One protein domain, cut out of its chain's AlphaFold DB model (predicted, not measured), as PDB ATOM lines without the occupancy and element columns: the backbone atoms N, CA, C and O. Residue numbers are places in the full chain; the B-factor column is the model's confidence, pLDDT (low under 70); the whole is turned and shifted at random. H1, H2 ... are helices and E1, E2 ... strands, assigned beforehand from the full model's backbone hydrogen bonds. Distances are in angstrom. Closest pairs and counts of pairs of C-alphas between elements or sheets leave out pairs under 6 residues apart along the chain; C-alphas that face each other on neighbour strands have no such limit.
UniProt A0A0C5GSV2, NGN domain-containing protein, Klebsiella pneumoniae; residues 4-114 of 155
ATOM      1  N   ILE A   4     -21.359  71.593  48.103       82.44
ATOM      2  CA  ILE A   4     -21.207  71.786  49.548       82.44
ATOM      3  C   ILE A   4     -21.918  73.073  49.933       82.44
ATOM      4  O   ILE A   4     -21.562  74.155  49.463       82.44
ATOM      5  N   GLU A   5     -22.869  72.969  50.850       88.44
ATOM      6  CA  GLU A   5     -23.465  74.134  51.487       88.44
ATOM      7  C   GLU A   5     -22.862  74.338  52.870       88.44
ATOM      8  O   GLU A   5     -22.640  73.385  53.620       88.44
ATOM      9  N   SER A   6     -22.613  75.596  53.224       89.56
ATOM     10  CA  SER A   6     -22.131  75.957  54.548       89.56
ATOM     11  C   SER A   6     -23.029  76.991  55.208       89.56
ATOM     12  O   SER A   6     -23.670  77.817  54.553       89.56
ATOM     13  N   PHE A   7     -23.097  76.927  56.532       91.56
ATOM     14  CA  PHE A   7     -23.890  77.839  57.340       91.56
ATOM     15  C   PHE A   7     -23.133  78.191  58.621       91.56
ATOM     16  O   PHE A   7     -22.636  77.317  59.329       91.56
ATOM     17  N   VAL A   8     -23.053  79.488  58.924       91.81
ATOM     18  CA  VAL A   8     -22.471  80.017  60.162       91.81
ATOM     19  C   VAL A   8     -23.527  80.900  60.822       91.81
ATOM     20  O   VAL A   8     -23.775  82.001  60.332       91.81
ATOM     21  N   PRO A   9     -24.167  80.452  61.915       92.12
ATOM     22  CA  PRO A   9     -25.081  81.301  62.658       92.12
ATOM     23  C   PRO A   9     -24.319  82.477  63.272       92.12
ATOM     24  O   PRO A   9     -23.233  82.301  63.835       92.12
ATOM     25  N   THR A  10     -24.906  83.666  63.205       91.19
ATOM     26  CA  THR A  10     -24.309  84.922  63.672       91.19
ATOM     27  C   THR A  10     -25.178  85.561  64.751       91.19
ATOM     28  O   THR A  10     -26.398  85.641  64.623       91.19
ATOM     29  N   GLU A  11     -24.550  86.043  65.822       87.88
ATOM     30  CA  GLU A  11     -25.162  87.000  66.740       87.88
ATOM     31  C   GLU A  11     -24.972  88.419  66.191       87.88
ATOM     32  O   GLU A  11     -23.870  88.810  65.784       87.88
ATOM     33  N   VAL A  12     -26.051  89.200  66.181       86.69
ATOM     34  CA  VAL A  12     -26.054  90.572  65.672       86.69
ATOM     35  C   VAL A  12     -26.185  91.540  66.836       86.69
ATOM     36  O   VAL A  12     -27.141  91.496  67.607       86.69
ATOM     37  N   LYS A  13     -25.221  92.453  66.966       84.62
ATOM     38  CA  LYS A  13     -25.249  93.533  67.952       84.62
ATOM     39  C   LYS A  13     -25.402  94.874  67.255       84.62
ATOM     40  O   LYS A  13     -24.471  95.353  66.607       84.62
ATOM     41  N   ILE A  14     -26.542  95.520  67.466       85.94
ATOM     42  CA  ILE A  14     -26.783  96.895  67.031       85.94
ATOM     43  C   ILE A  14     -26.408  97.839  68.178       85.94
ATOM     44  O   ILE A  14     -26.852  97.681  69.312       85.94
ATOM     45  N   SER A  15     -25.548  98.818  67.903       86.31
ATOM     46  CA  SER A  15     -25.091  99.814  68.879       86.31
ATOM     47  C   SER A  15     -25.226 101.220  68.310       86.31
ATOM     48  O   SER A  15     -24.893 101.446  67.149       86.31
ATOM     49  N   ARG A  16     -25.707 102.187  69.100       90.62
ATOM     50  CA  ARG A  16     -25.716 103.589  68.660       90.62
ATOM     51  C   ARG A  16     -24.289 104.110  68.558       90.62
ATOM     52  O   ARG A  16     -23.460 103.871  69.437       90.62
ATOM     53  N   ARG A  17     -24.018 104.838  67.481       88.56
ATOM     54  CA  ARG A  17     -22.766 105.566  67.324       88.56
ATOM     55  C   ARG A  17     -22.748 106.751  68.285       88.56
ATOM     56  O   ARG A  17     -23.780 107.350  68.562       88.56
ATOM     57  N   ARG A  18     -21.563 107.056  68.820       89.00
ATOM     58  CA  ARG A  18     -21.366 108.209  69.716       89.00
ATOM     59  C   ARG A  18     -21.131 109.507  68.944       89.00
ATOM     60  O   ARG A  18     -21.345 110.577  69.491       89.00
ATOM     61  N   ASP A  19     -20.668 109.397  67.704       89.75
ATOM     62  CA  ASP A  19     -20.179 110.494  66.868       89.75
ATOM     63  C   ASP A  19     -21.206 111.008  65.846       89.75
ATOM     64  O   ASP A  19     -21.006 112.063  65.255       89.75
ATOM     65  N   CYS A  20     -22.312 110.291  65.628       87.56
ATOM     66  CA  CYS A  20     -23.370 110.711  64.713       87.56
ATOM     67  C   CYS A  20     -24.726 110.101  65.091       87.56
ATOM     68  O   CYS A  20     -24.792 109.126  65.841       87.56
ATOM     69  N   ASN A  21     -25.811 110.610  64.498       86.75
ATOM     70  CA  ASN A  21     -27.163 110.063  64.656       86.75
ATOM     71  C   ASN A  21     -27.367 108.785  63.813       86.75
ATOM     72  O   ASN A  21     -28.226 108.728  62.938       86.75
ATOM     73  N   GLY A  22     -26.519 107.776  64.033       89.31
ATOM     74  CA  GLY A  22     -26.536 106.506  63.310       89.31
ATOM     75  C   GLY A  22     -26.281 105.308  64.223       89.31
ATOM     76  O   GLY A  22     -25.877 105.450  65.379       89.31
ATOM     77  N   CYS A  23     -26.489 104.107  63.691       87.38
ATOM     78  CA  CYS A  23     -26.224 102.845  64.380       87.38
ATOM     79  C   CYS A  23     -25.076 102.089  63.700       87.38
ATOM     80  O   CYS A  23     -24.810 102.260  62.513       87.38
ATOM     81  N   ARG A  24     -24.388 101.246  64.469       86.75
ATOM     82  CA  ARG A  24     -23.398 100.281  64.002       86.75
ATOM     83  C   ARG A  24     -23.894  98.882  64.326       86.75
ATOM     84  O   ARG A  24     -24.032  98.536  65.502       86.75
ATOM     85  N   THR A  25     -24.097  98.093  63.282       87.69
ATOM     86  CA  THR A  25     -24.361  96.656  63.365       87.69
ATOM     87  C   THR A  25     -23.029  95.916  63.362       87.69
ATOM     88  O   THR A  25     -22.149  96.212  62.558       87.69
ATOM     89  N   THR A  26     -22.829  95.019  64.322       88.19
ATOM     90  CA  THR A  26     -21.659  94.135  64.385       88.19
ATOM     91  C   THR A  26     -22.144  92.704  64.437       88.19
ATOM     92  O   THR A  26     -22.932  92.364  65.316       88.19
ATOM     93  N   GLU A  27     -21.637  91.882  63.533       90.31
ATOM     94  CA  GLU A  27     -21.952  90.462  63.469       90.31
ATOM     95  C   GLU A  27     -20.771  89.658  64.001       90.31
ATOM     96  O   GLU A  27     -19.608  89.976  63.724       90.31
ATOM     97  N   LYS A  28     -21.060  88.640  64.808       91.69
ATOM     98  CA  LYS A  28     -20.063  87.691  65.310       91.69
ATOM     99  C   LYS A  28     -20.613  86.274  65.223       91.69
ATOM    100  O   LYS A  28     -21.815  86.105  65.397       91.69
ATOM    101  N   PRO A  29     -19.780  85.246  65.000       93.00
ATOM    102  CA  PRO A  29     -20.252  83.868  65.033       93.00
ATOM    103  C   PRO A  29     -20.927  83.546  66.371       93.00
ATOM    104  O   PRO A  29     -20.356  83.790  67.438       93.00
ATOM    105  N   LEU A  30     -22.127  82.971  66.314       93.56
ATOM    106  CA  LEU A  30     -22.867  82.518  67.490       93.56
ATOM    107  C   LEU A  30     -22.070  81.447  68.246       93.56
ATOM    108  O   LEU A  30     -21.991  81.483  69.478       93.56
ATOM    109  N   PHE A  31     -21.415  80.563  67.485       93.50
ATOM    110  CA  PHE A  31     -20.522  79.508  67.956       93.50
ATOM    111  C   PHE A  31     -19.114  79.721  67.376       93.50
ATOM    112  O   PHE A  31     -18.807  79.238  66.284       93.50
ATOM    113  N   PRO A  32     -18.232  80.460  68.069       91.56
ATOM    114  CA  PRO A  32     -16.879  80.706  67.583       91.56
ATOM    115  C   PRO A  32     -16.111  79.405  67.312       91.56
ATOM    116  O   PRO A  32     -16.049  78.538  68.180       91.56
ATOM    117  N   GLY A  33     -15.515  79.285  66.123       90.06
ATOM    118  CA  GLY A  33     -14.735  78.107  65.721       90.06
ATOM    119  C   GLY A  33     -15.548  76.950  65.128       90.06
ATOM    120  O   GLY A  33     -14.959  75.915  64.835       90.06
ATOM    121  N   TYR A  34     -16.858  77.121  64.926       91.56
ATOM    122  CA  TYR A  34     -17.731  76.103  64.338       91.56
ATOM    123  C   TYR A  34     -18.379  76.588  63.042       91.56
ATOM    124  O   TYR A  34     -18.704  77.767  62.889       91.56
ATOM    125  N   ILE A  35     -18.590  75.649  62.125       90.50
ATOM    126  CA  ILE A  35     -19.300  75.832  60.862       90.50
ATOM    127  C   ILE A  35     -20.171  74.602  60.619       90.50
ATOM    128  O   ILE A  35     -19.746  73.481  60.891       90.50
ATOM    129  N   PHE A  36     -21.386  74.813  60.124       92.31
ATOM    130  CA  PHE A  36     -22.254  73.727  59.683       92.31
ATOM    131  C   PHE A  36     -22.003  73.471  58.206       92.31
ATOM    132  O   PHE A  36     -21.906  74.418  57.424       92.31
ATOM    133  N   LEU A  37     -21.917  72.197  57.844       89.94
ATOM    134  CA  LEU A  37     -21.700  71.740  56.481       89.94
ATOM    135  C   LEU A  37     -22.822  70.780  56.100       89.94
ATOM    136  O   LEU A  37     -23.168  69.897  56.881       89.94
ATOM    137  N   ARG A  38     -23.362  70.949  54.895       89.56
ATOM    138  CA  ARG A  38     -24.294  70.014  54.269       89.56
ATOM    139  C   ARG A  38     -23.666  69.513  52.978       89.56
ATOM    140  O   ARG A  38     -23.361  70.303  52.086       89.56
ATOM    141  N   PHE A  39     -23.434  68.211  52.926       86.25
ATOM    142  CA  PHE A  39     -22.830  67.509  51.802       86.25
ATOM    143  C   PHE A  39     -23.284  66.050  51.816       86.25
ATOM    144  O   PHE A  39     -23.728  65.549  52.850       86.25
ATOM    145  N   ASP A  40     -23.155  65.384  50.673       83.44
ATOM    146  CA  ASP A  40     -23.369  63.945  50.567       83.44
ATOM    147  C   ASP A  40     -22.059  63.199  50.897       83.44
ATOM    148  O   ASP A  40     -21.059  63.415  50.202       83.44
ATOM    149  N   PRO A  41     -22.014  62.353  51.945       77.44
ATOM    150  CA  PRO A  41     -20.819  61.586  52.289       77.44
ATOM    151  C   PRO A  41     -20.409  60.553  51.225       77.44
ATOM    152  O   PRO A  41     -19.256  60.108  51.248       77.44
ATOM    153  N   GLU A  42     -21.315  60.165  50.315       79.38
ATOM    154  CA  GLU A  42     -21.015  59.273  49.186       79.38
ATOM    155  C   GLU A  42     -20.252  59.997  48.068       79.38
ATOM    156  O   GLU A  42     -19.419  59.394  47.392       79.38
ATOM    157  N   GLU A  43     -20.479  61.304  47.907       77.06
ATOM    158  CA  GLU A  43     -19.747  62.139  46.949       77.06
ATOM    159  C   GLU A  43     -18.479  62.755  47.560       77.06
ATOM    160  O   GLU A  43     -17.483  62.959  46.860       77.06
ATOM    161  N   ILE A  44     -18.515  63.082  48.858       75.25
ATOM    162  CA  ILE A  44     -17.455  63.815  49.560       75.25
ATOM    163  C   ILE A  44     -17.162  63.146  50.892       75.25
ATOM    164  O   ILE A  44     -17.891  63.304  51.870       75.25
ATOM    165  N   HIS A  45     -16.043  62.436  50.966       75.25
ATOM    166  CA  HIS A  45     -15.633  61.828  52.221       75.25
ATOM    167  C   HIS A  45     -15.292  62.889  53.276       75.25
ATOM    168  O   HIS A  45     -14.669  63.916  53.000       75.25
ATOM    169  N   THR A  46     -15.660  62.609  54.528       71.94
ATOM    170  CA  THR A  46     -15.399  63.476  55.691       71.94
ATOM    171  C   THR A  46     -13.915  63.825  55.849       71.94
ATOM    172  O   THR A  46     -13.581  64.919  56.303       71.94
ATOM    173  N   THR A  47     -13.014  62.939  55.415       72.75
ATOM    174  CA  THR A  47     -11.557  63.141  55.429       72.75
ATOM    175  C   THR A  47     -11.117  64.363  54.624       72.75
ATOM    176  O   THR A  47     -10.228  65.092  55.065       72.75
ATOM    177  N   THR A  48     -11.795  64.668  53.513       72.31
ATOM    178  CA  THR A  48     -11.509  65.846  52.682       72.31
ATOM    179  C   THR A  48     -11.644  67.145  53.476       72.31
ATOM    180  O   THR A  48     -10.870  68.077  53.277       72.31
ATOM    181  N   PHE A  49     -12.582  67.213  54.424       75.56
ATOM    182  CA  PHE A  49     -12.751  68.395  55.269       75.56
ATOM    183  C   PHE A  49     -11.710  68.481  56.381       75.56
ATOM    184  O   PHE A  49     -11.291  69.581  56.727       75.56
ATOM    185  N   THR A  50     -11.257  67.348  56.925       72.62
ATOM    186  CA  THR A  50     -10.198  67.341  57.950       72.62
ATOM    187  C   THR A  50      -8.827  67.735  57.400       72.62
ATOM    188  O   THR A  50      -7.968  68.168  58.161       72.62
ATOM    189  N   GLU A  51      -8.630  67.633  56.084       77.81
ATOM    190  CA  GLU A  51      -7.403  68.052  55.395       77.81
ATOM    191  C   GLU A  51      -7.366  69.560  55.089       77.81
ATOM    192  O   GLU A  51      -6.313  70.092  54.724       77.81
ATOM    193  N   ILE A  52      -8.483  70.279  55.260       80.56
ATOM    194  CA  ILE A  52      -8.538  71.728  55.040       80.56
ATOM    195  C   ILE A  52      -7.707  72.436  56.122       80.56
ATOM    196  O   ILE A  52      -7.985  72.267  57.313       80.56
ATOM    197  N   PRO A  53      -6.735  73.294  55.756       77.69
ATOM    198  CA  PRO A  53      -5.975  74.064  56.732       77.69
ATOM    199  C   PRO A  53      -6.889  74.880  57.655       77.69
ATOM    200  O   PRO A  53      -7.645  75.741  57.206       77.69
ATOM    201  N   GLY A  54      -6.811  74.612  58.959       78.38
ATOM    202  CA  GLY A  54      -7.633  75.270  59.979       78.38
ATOM    203  C   GLY A  54      -8.926  74.533  60.337       78.38
ATOM    204  O   GLY A  54      -9.515  74.845  61.373       78.38
ATOM    205  N   ALA A  55      -9.338  73.523  59.564       79.75
ATOM    206  CA  ALA A  55     -10.313  72.549  60.036       79.75
ATOM    207  C   ALA A  55      -9.661  71.661  61.101       79.75
ATOM    208  O   ALA A  55      -8.483  71.318  61.015       79.75
ATOM    209  N   ARG A  56     -10.419  71.334  62.151       80.25
ATOM    210  CA  ARG A  56      -9.885  70.600  63.305       80.25
ATOM    211  C   ARG A  56     -10.434  69.183  63.371       80.25
ATOM    212  O   ARG A  56      -9.683  68.227  63.250       80.25
ATOM    213  N   HIS A  57     -11.737  69.056  63.584       83.62
ATOM    214  CA  HIS A  57     -12.452  67.786  63.617       83.62
ATOM    215  C   HIS A  57     -13.954  68.055  63.492       83.62
ATOM    216  O   HIS A  57     -14.419  69.162  63.780       83.62
ATOM    217  N   PHE A  58     -14.716  67.033  63.108       86.50
ATOM    218  CA  PHE A  58     -16.165  67.054  63.270       86.50
ATOM    219  C   PHE A  58     -16.530  66.991  64.757       86.50
ATOM    220  O   PHE A  58     -15.775  66.462  65.577       86.50
ATOM    221  N   VAL A  59     -17.678  67.558  65.119       87.38
ATOM    222  CA  VAL A  59     -18.282  67.303  66.433       87.38
ATOM    223  C   VAL A  59     -18.775  65.861  66.428       87.38
ATOM    224  O   VAL A  59     -19.333  65.428  65.427       87.38
ATOM    225  N   SER A  60     -18.525  65.114  67.498       83.50
ATOM    226  CA  SER A  60     -18.898  63.704  67.605       83.50
ATOM    227  C   SER A  60     -19.305  63.375  69.033       83.50
ATOM    228  O   SER A  60     -18.518  63.630  69.952       83.50
ATOM    229  N   PHE A  61     -20.464  62.749  69.214       80.69
ATOM    230  CA  PHE A  61     -20.856  62.122  70.474       80.69
ATOM    231  C   PHE A  61     -20.752  60.600  70.299       80.69
ATOM    232  O   PHE A  61     -21.208  60.041  69.308       80.69
ATOM    233  N   GLY A  62     -20.035  59.909  71.191       76.75
ATOM    234  CA  GLY A  62     -19.849  58.453  71.071       76.75
ATOM    235  C   GLY A  62     -18.928  57.980  69.930       76.75
ATOM    236  O   GLY A  62     -18.933  56.800  69.591       76.75
ATOM    237  N   GLY A  63     -18.105  58.866  69.354       77.50
ATOM    238  CA  GLY A  63     -17.048  58.504  68.398       77.50
ATOM    239  C   GLY A  63     -17.452  58.498  66.919       77.50
ATOM    240  O   GLY A  63     -16.608  58.194  66.078       77.50
ATOM    241  N   GLN A  64     -18.693  58.862  66.591       77.00
ATOM    242  CA  GLN A  64     -19.141  59.105  65.215       77.00
ATOM    243  C   GLN A  64     -19.433  60.596  65.002       77.00
ATOM    244  O   GLN A  64     -19.913  61.238  65.938       77.00
ATOM    245  N   PRO A  65     -19.133  61.171  63.819       81.75
ATOM    246  CA  PRO A  65     -19.517  62.540  63.497       81.75
ATOM    247  C   PRO A  65     -21.016  62.758  63.693       81.75
ATOM    248  O   PRO A  65     -21.835  61.971  63.227       81.75
ATOM    249  N   GLU A  66     -21.351  63.846  64.368       84.56
ATOM    250  CA  GLU A  66     -22.717  64.195  64.707       84.56
ATOM    251  C   GLU A  66     -23.430  64.816  63.507       84.56
ATOM    252  O   GLU A  66     -22.971  65.816  62.941       84.56
ATOM    253  N   THR A  67     -24.576  64.247  63.140       87.25
ATOM    254  CA  THR A  67     -25.477  64.844  62.157       87.25
ATOM    255  C   THR A  67     -26.405  65.836  62.837       87.25
ATOM    256  O   THR A  67     -26.949  65.565  63.901       87.25
ATOM    257  N   VAL A  68     -26.613  66.989  62.210       89.50
ATOM    258  CA  VAL A  68     -27.549  68.003  62.707       89.50
ATOM    259  C   VAL A  68     -28.818  67.924  61.876       89.50
ATOM    260  O   VAL A  68     -28.740  68.010  60.649       89.50
ATOM    261  N   SER A  69     -29.977  67.784  62.519       89.00
ATOM    262  CA  SER A  69     -31.249  67.718  61.804       89.00
ATOM    263  C   SER A  69     -31.574  69.027  61.077       89.00
ATOM    264  O   SER A  69     -31.296  70.137  61.555       89.00
ATOM    265  N   ASP A  70     -32.237  68.908  59.924       87.31
ATOM    266  CA  ASP A  70     -32.707  70.062  59.150       87.31
ATOM    267  C   ASP A  70     -33.635  70.962  59.979       87.31
ATOM    268  O   ASP A  70     -33.634  72.181  59.805       87.31
ATOM    269  N   THR A  71     -34.377  70.384  60.930       88.00
ATOM    270  CA  THR A  71     -35.237  71.108  61.873       88.00
ATOM    271  C   THR A  71     -34.432  72.072  62.746       88.00
ATOM    272  O   THR A  71     -34.814  73.238  62.880       88.00
ATOM    273  N   ILE A  72     -33.291  71.637  63.295       90.88
ATOM    274  CA  ILE A  72     -32.401  72.497  64.089       90.88
ATOM    275  C   ILE A  72     -31.789  73.592  63.212       90.88
ATOM    276  O   ILE A  72     -31.771  74.759  63.611       90.88
ATOM    277  N   ILE A  73     -31.330  73.254  62.000       91.38
ATOM    278  CA  ILE A  73     -30.767  74.239  61.063       91.38
ATOM    279  C   ILE A  73     -31.815  75.286  60.667       91.38
ATOM    280  O   ILE A  73     -31.522  76.486  60.662       91.38
ATOM    281  N   ALA A  74     -33.041  74.859  60.362       89.19
ATOM    282  CA  ALA A  74     -34.150  75.748  60.041       89.19
ATOM    283  C   ALA A  74     -34.476  76.674  61.218       89.19
ATOM    284  O   ALA A  74     -34.621  77.881  61.025       89.19
ATOM    285  N   ALA A  75     -34.517  76.138  62.437       89.31
ATOM    286  CA  ALA A  75     -34.780  76.918  63.635       89.31
ATOM    287  C   ALA A  75     -33.669  77.945  63.922       89.31
ATOM    288  O   ALA A  75     -33.975  79.106  64.184       89.31
ATOM    289  N   LEU A  76     -32.390  77.579  63.766       91.38
ATOM    290  CA  LEU A  76     -31.263  78.518  63.871       91.38
ATOM    291  C   LEU A  76     -31.362  79.655  62.843       91.38
ATOM    292  O   LEU A  76     -31.165  80.819  63.195       91.38
ATOM    293  N   LYS A  77     -31.683  79.333  61.581       88.94
ATOM    294  CA  LYS A  77     -31.869  80.327  60.509       88.94
ATOM    295  C   LYS A  77     -33.039  81.267  60.809       88.94
ATOM    296  O   LYS A  77     -32.889  82.479  60.676       88.94
ATOM    297  N   CYS A  78     -34.171  80.726  61.258       86.00
ATOM    298  CA  CYS A  78     -35.346  81.520  61.611       86.00
ATOM    299  C   CYS A  78     -35.059  82.445  62.798       86.00
ATOM    300  O   CYS A  78     -35.345  83.637  62.725       86.00
ATOM    301  N   SER A  79     -34.444  81.938  63.870       86.56
ATOM    302  CA  SER A  79     -34.095  82.755  65.037       86.56
ATOM    303  C   SER A  79     -33.091  83.856  64.697       86.56
ATOM    304  O   SER A  79     -33.282  84.991  65.126       86.56
ATOM    305  N   ALA A  80     -32.073  83.569  63.877       85.56
ATOM    306  CA  ALA A  80     -31.145  84.592  63.397       85.56
ATOM    307  C   ALA A  80     -31.863  85.685  62.584       85.56
ATOM    308  O   ALA A  80     -31.602  86.870  62.783       85.56
ATOM    309  N   HIS A  81     -32.801  85.296  61.713       84.06
ATOM    310  CA  HIS A  81     -33.599  86.233  60.924       84.06
ATOM    311  C   HIS A  81     -34.436  87.163  61.811       84.06
ATOM    312  O   HIS A  81     -34.419  88.377  61.612       84.06
ATOM    313  N   LEU A  82     -35.120  86.625  62.827       81.56
ATOM    314  CA  LEU A  82     -35.962  87.432  63.720       81.56
ATOM    315  C   LEU A  82     -35.190  88.436  64.572       81.56
ATOM    316  O   LEU A  82     -35.738  89.469  64.945       81.56
ATOM    317  N   LEU A  83     -33.928  88.155  64.898       79.31
ATOM    318  CA  LEU A  83     -33.102  89.119  65.628       79.31
ATOM    319  C   LEU A  83     -32.840  90.391  64.817       79.31
ATOM    320  O   LEU A  83     -32.615  91.452  65.398       79.31
ATOM    321  N   ILE A  84     -32.859  90.282  63.488       79.50
ATOM    322  CA  ILE A  84     -32.663  91.403  62.569       79.50
ATOM    323  C   ILE A  84     -34.017  92.007  62.174       79.50
ATOM    324  O   ILE A  84     -34.155  93.229  62.134       79.50
ATOM    325  N   TYR A  85     -35.017  91.154  61.933       82.62
ATOM    326  CA  TYR A  85     -36.350  91.516  61.448       82.62
ATOM    327  C   TYR A  85     -37.444  90.979  62.390       82.62
ATOM    328  O   TYR A  85     -38.138  90.018  62.056       82.62
ATOM    329  N   PRO A  86     -37.619  91.582  63.582       76.25
ATOM    330  CA  PRO A  86     -38.587  91.111  64.575       76.25
ATOM    331  C   PRO A  86     -40.048  91.274  64.129       76.25
ATOM    332  O   PRO A  86     -40.941  90.640  64.681       76.25
ATOM    333  N   GLU A  87     -40.318  92.105  63.125       77.94
ATOM    334  CA  GLU A  87     -41.667  92.276  62.572       77.94
ATOM    335  C   GLU A  87     -42.126  91.034  61.772       77.94
ATOM    336  O   GLU A  87     -43.323  90.782  61.640       77.94
ATOM    337  N   ASP A  88     -41.186  90.194  61.312       74.88
ATOM    338  CA  ASP A  88     -41.447  89.001  60.489       74.88
ATOM    339  C   ASP A  88     -41.757  87.731  61.316       74.88
ATOM    340  O   ASP A  88     -41.826  86.615  60.788       74.88
ATOM    341  N   ASN A  89     -42.012  87.884  62.621       64.50
ATOM    342  CA  ASN A  89     -42.276  86.796  63.578       64.50
ATOM    343  C   ASN A  89     -43.464  85.876  63.208       64.50
ATOM    344  O   ASN A  89     -43.621  84.803  63.791       64.50
ATOM    345  N   ALA A  90     -44.319  86.261  62.256       56.53
ATOM    346  CA  ALA A  90     -45.588  85.588  61.978       56.53
ATOM    347  C   ALA A  90     -45.495  84.321  61.099       56.53
ATOM    348  O   ALA A  90     -46.483  83.582  61.013       56.53
ATOM    349  N   VAL A  91     -44.370  84.059  60.418       58.31
ATOM    350  CA  VAL A  91     -44.317  83.016  59.366       58.31
ATOM    351  C   VAL A  91     -43.291  81.906  59.635       58.31
ATOM    352  O   VAL A  91     -43.598  80.745  59.380       58.31
ATOM    353  N   GLY A  92     -42.123  82.214  60.210       57.97
ATOM    354  CA  GLY A  92     -40.993  81.266  60.272       57.97
ATOM    355  C   GLY A  92     -41.117  80.095  61.261       57.97
ATOM    356  O   GLY A  92     -40.420  79.099  61.112       57.97
ATOM    357  N   PHE A  93     -42.010  80.175  62.255       62.31
ATOM    358  CA  PHE A  93     -42.009  79.259  63.411       62.31
ATOM    359  C   PHE A  93     -43.147  78.241  63.437       62.31
ATOM    360  O   PHE A  93     -43.154  77.359  64.288       62.31
ATOM    361  N   LYS A  94     -44.116  78.335  62.519       64.44
ATOM    362  CA  LYS A  94     -45.384  77.588  62.633       64.44
ATOM    363  C   LYS A  94     -45.230  76.065  62.587       64.44
ATOM    364  O   LYS A  94     -46.098  75.370  63.102       64.44
ATOM    365  N   ASN A  95     -44.139  75.567  62.008       73.19
ATOM    366  CA  ASN A  95     -43.879  74.134  61.858       73.19
ATOM    367  C   ASN A  95     -42.754  73.623  62.773       73.19
ATOM    368  O   ASN A  95     -42.387  72.456  62.679       73.19
ATOM    369  N   LEU A  96     -42.177  74.480  63.625       79.69
ATOM    370  CA  LEU A  96     -41.090  74.097  64.523       79.69
ATOM    371  C   LEU A  96     -41.639  73.773  65.922       79.69
ATOM    372  O   LEU A  96     -42.535  74.475  66.397       79.69
ATOM    373  N   PRO A  97     -41.105  72.747  66.613       83.31
ATOM    374  CA  PRO A  97     -41.512  72.441  67.981       83.31
ATOM    375  C   PRO A  97     -41.294  73.647  68.913       83.31
ATOM    376  O   PRO A  97     -40.178  74.172  68.948       83.31
ATOM    377  N   PRO A  98     -42.295  74.073  69.710       81.94
ATOM    378  CA  PRO A  98     -42.161  75.216  70.620       81.94
ATOM    379  C   PRO A  98     -40.959  75.109  71.566       81.94
ATOM    380  O   PRO A  98     -40.220  76.072  71.742       81.94
ATOM    381  N   GLU A  99     -40.701  73.910  72.089       86.62
ATOM    382  CA  GLU A  99     -39.559  73.644  72.968       86.62
ATOM    383  C   GLU A  99     -38.210  73.902  72.273       86.62
ATOM    384  O   GLU A  99     -37.288  74.460  72.870       86.62
ATOM    385  N   LEU A 100     -38.086  73.537  70.993       87.81
ATOM    386  CA  LEU A 100     -36.874  73.787  70.212       87.81
ATOM    387  C   LEU A 100     -36.648  75.292  70.020       87.81
ATOM    388  O   LEU A 100     -35.523  75.777  70.145       87.81
ATOM    389  N   ILE A 101     -37.726  76.032  69.754       85.25
ATOM    390  CA  ILE A 101     -37.692  77.487  69.583       85.25
ATOM    391  C   ILE A 101     -37.216  78.161  70.870       85.25
ATOM    392  O   ILE A 101     -36.336  79.021  70.824       85.25
ATOM    393  N   GLU A 102     -37.759  77.754  72.016       86.56
ATOM    394  CA  GLU A 102     -37.366  78.282  73.323       86.56
ATOM    395  C   GLU A 102     -35.888  78.012  73.622       86.56
ATOM    396  O   GLU A 102     -35.153  78.937  73.979       86.56
ATOM    397  N   LYS A 103     -35.417  76.776  73.403       91.75
ATOM    398  CA  LYS A 103     -34.006  76.408  73.598       91.75
ATOM    399  C   LYS A 103     -33.075  77.229  72.705       91.75
ATOM    400  O   LYS A 103     -32.062  77.741  73.182       91.75
ATOM    401  N   ILE A 104     -33.415  77.400  71.428       91.94
ATOM    402  CA  ILE A 104     -32.603  78.195  70.498       91.94
ATOM    403  C   ILE A 104     -32.625  79.676  70.880       91.94
ATOM    404  O   ILE A 104     -31.569  80.305  70.933       91.94
ATOM    405  N   SER A 105     -33.786  80.231  71.223       89.12
ATOM    406  CA  SER A 105     -33.903  81.612  71.703       89.12
ATOM    407  C   SER A 105     -33.035  81.864  72.946       89.12
ATOM    408  O   SER A 105     -32.328  82.877  73.035       89.12
ATOM    409  N   LEU A 106     -33.003  80.901  73.874       92.25
ATOM    410  CA  LEU A 106     -32.134  80.947  75.048       92.25
ATOM    411  C   LEU A 106     -30.647  80.944  74.658       92.25
ATOM    412  O   LEU A 106     -29.870  81.728  75.211       92.25
ATOM    413  N   ILE A 107     -30.247  80.124  73.678       94.62
ATOM    414  CA  ILE A 107     -28.873  80.113  73.148       94.62
ATOM    415  C   ILE A 107     -28.507  81.492  72.586       94.62
ATOM    416  O   ILE A 107     -27.472  82.039  72.960       94.62
ATOM    417  N   PHE A 108     -29.351  82.101  71.751       91.31
ATOM    418  CA  PHE A 108     -29.081  83.436  71.195       91.31
ATOM    419  C   PHE A 108     -29.000  84.533  72.267       91.31
ATOM    420  O   PHE A 108     -28.218  85.473  72.133       91.31
ATOM    421  N   SER A 109     -29.764  84.401  73.351       90.56
ATOM    422  CA  SER A 109     -29.775  85.363  74.461       90.56
ATOM    423  C   SER A 109     -28.596  85.196  75.433       90.56
ATOM    424  O   SER A 109     -28.314  86.086  76.242       90.56
ATOM    425  N   THR A 110     -27.891  84.064  75.378       93.50
ATOM    426  CA  THR A 110     -26.793  83.747  76.298       93.50
ATOM    427  C   THR A 110     -25.532  84.534  75.931       93.50
ATOM    428  O   THR A 110     -25.004  84.445  74.822       93.50
ATOM    429  N   LYS A 111     -25.012  85.313  76.888       89.88
ATOM    430  CA  LYS A 111     -23.881  86.234  76.661       89.88
ATOM    431  C   LYS A 111     -22.537  85.527  76.491       89.88
ATOM    432  O   LYS A 111     -21.679  86.019  75.762       89.88
ATOM    433  N   ASN A 112     -22.321  84.431  77.214       92.81
ATOM    434  CA  ASN A 112     -21.057  83.707  77.200       92.81
ATOM    435  C   ASN A 112     -21.037  82.717  76.027       92.81
ATOM    436  O   ASN A 112     -21.888  81.836  75.931       92.81
ATOM    437  N   ALA A 113     -20.043  82.846  75.146       91.31
ATOM    438  CA  ALA A 113     -19.917  81.995  73.967       91.31
ATOM    439  C   ALA A 113     -19.723  80.506  74.307       91.31
ATOM    440  O   ALA A 113     -20.261  79.654  73.605       91.31
ATOM    441  N   LEU A 114     -19.003  80.188  75.388       92.31
ATOM    442  CA  LEU A 114     -18.798  78.804  75.820       92.31
ATOM    443  C   LEU A 114     -20.102  78.196  76.345       92.31
ATOM    444  O   LEU A 114     -20.441  77.067  76.002       92.31
TER     445      LEU A 114
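Overview. This is residues 4 to 114 of the 155 residues of the protein "NGN domain-containing protein" of Klebsiella pneumoniae (UniProt A0A0C5GSV2). A long, narrow ribbon of two antiparallel strand pairs, the short E1 with E4 and the longer hairpin E2 and E3, has two helices near its E2 side, H2 and H3, which meet at a steep angle. The turn of the hairpin, residues 17 to 22, lies at one end of the longest axis, and the small helix H1 lies towards the other end, with a short link from E4 before it and the long link of residues 51 to 69 after it. The printed part has 111 residues with four named strands and three named helices, in the order E1, E2, E3, E4, H1, H2, H3, and each strand pair is a separate antiparallel sheet of two. The class is mixed, helices and strands, with under half of the residues in named elements. The whole is loose, with a radius of gyration of the C-alphas of 16.9 A and spans of 52 by 36 by 25 A.

Along the chain. E1, residues 5 to 7, begins at C-alpha 5 at (-23.465, 74.134, 51.487). E2, residues 10 to 16, is 19.4 A long, and E3, residues 23 to 29, is 19.9 A long. E4 is residues 36 to 38, and H1 is residues 46 to 50. H2, residues 70 to 84, is the longest helix at 21.6 A, beginning at C-alpha 70 at (-32.707, 70.062, 59.150). H3, residues 98 to 109, is 16.5 A long and ends at C-alpha 109 at (-29.775, 85.363, 74.461).

Arrangement. E1 and E4 are antiparallel at 159 degrees, with N 7 and O 36 at 2.9 A and N 38 and O 5 at 2.8 A, within hydrogen-bond range. E1 runs on into E2 across a break of 2 residues, at 45 degrees. E2 and E3 form a hairpin, antiparallel at 159 degrees, with N 13 and O 26 at 2.8 A and N 24 and O 15 at 2.7 A, within hydrogen-bond range. The closest C-alphas of E2 and H2 are those of Thr 10 and Ala 80, 6.8 A apart; E3 and H2 are apart. H2 and H3 touch, with their closest C-alphas, those of Ala 75 and Ile 101, 6.6 A apart, at a steep tilt of 51 degrees, the same way. H1 touches no helix. Every O i to N i+4 pair is within hydrogen-bond range in H1 and H3, and 10 of 11 are in H2.

Size, cuts and confidence. The two C-alphas farthest apart are those of Asp 19 and Glu 42, at 54.2 A. The printed part has no cut. The links from H1 to H2, 19 residues, and from H2 to H3, 13 residues, are long. Residues 60 to 61 pair with residues 64 to 65, antiparallel, within the first of these. The mean pLDDT of the printed part is 84.2, and residues 89 to 94 are under 70.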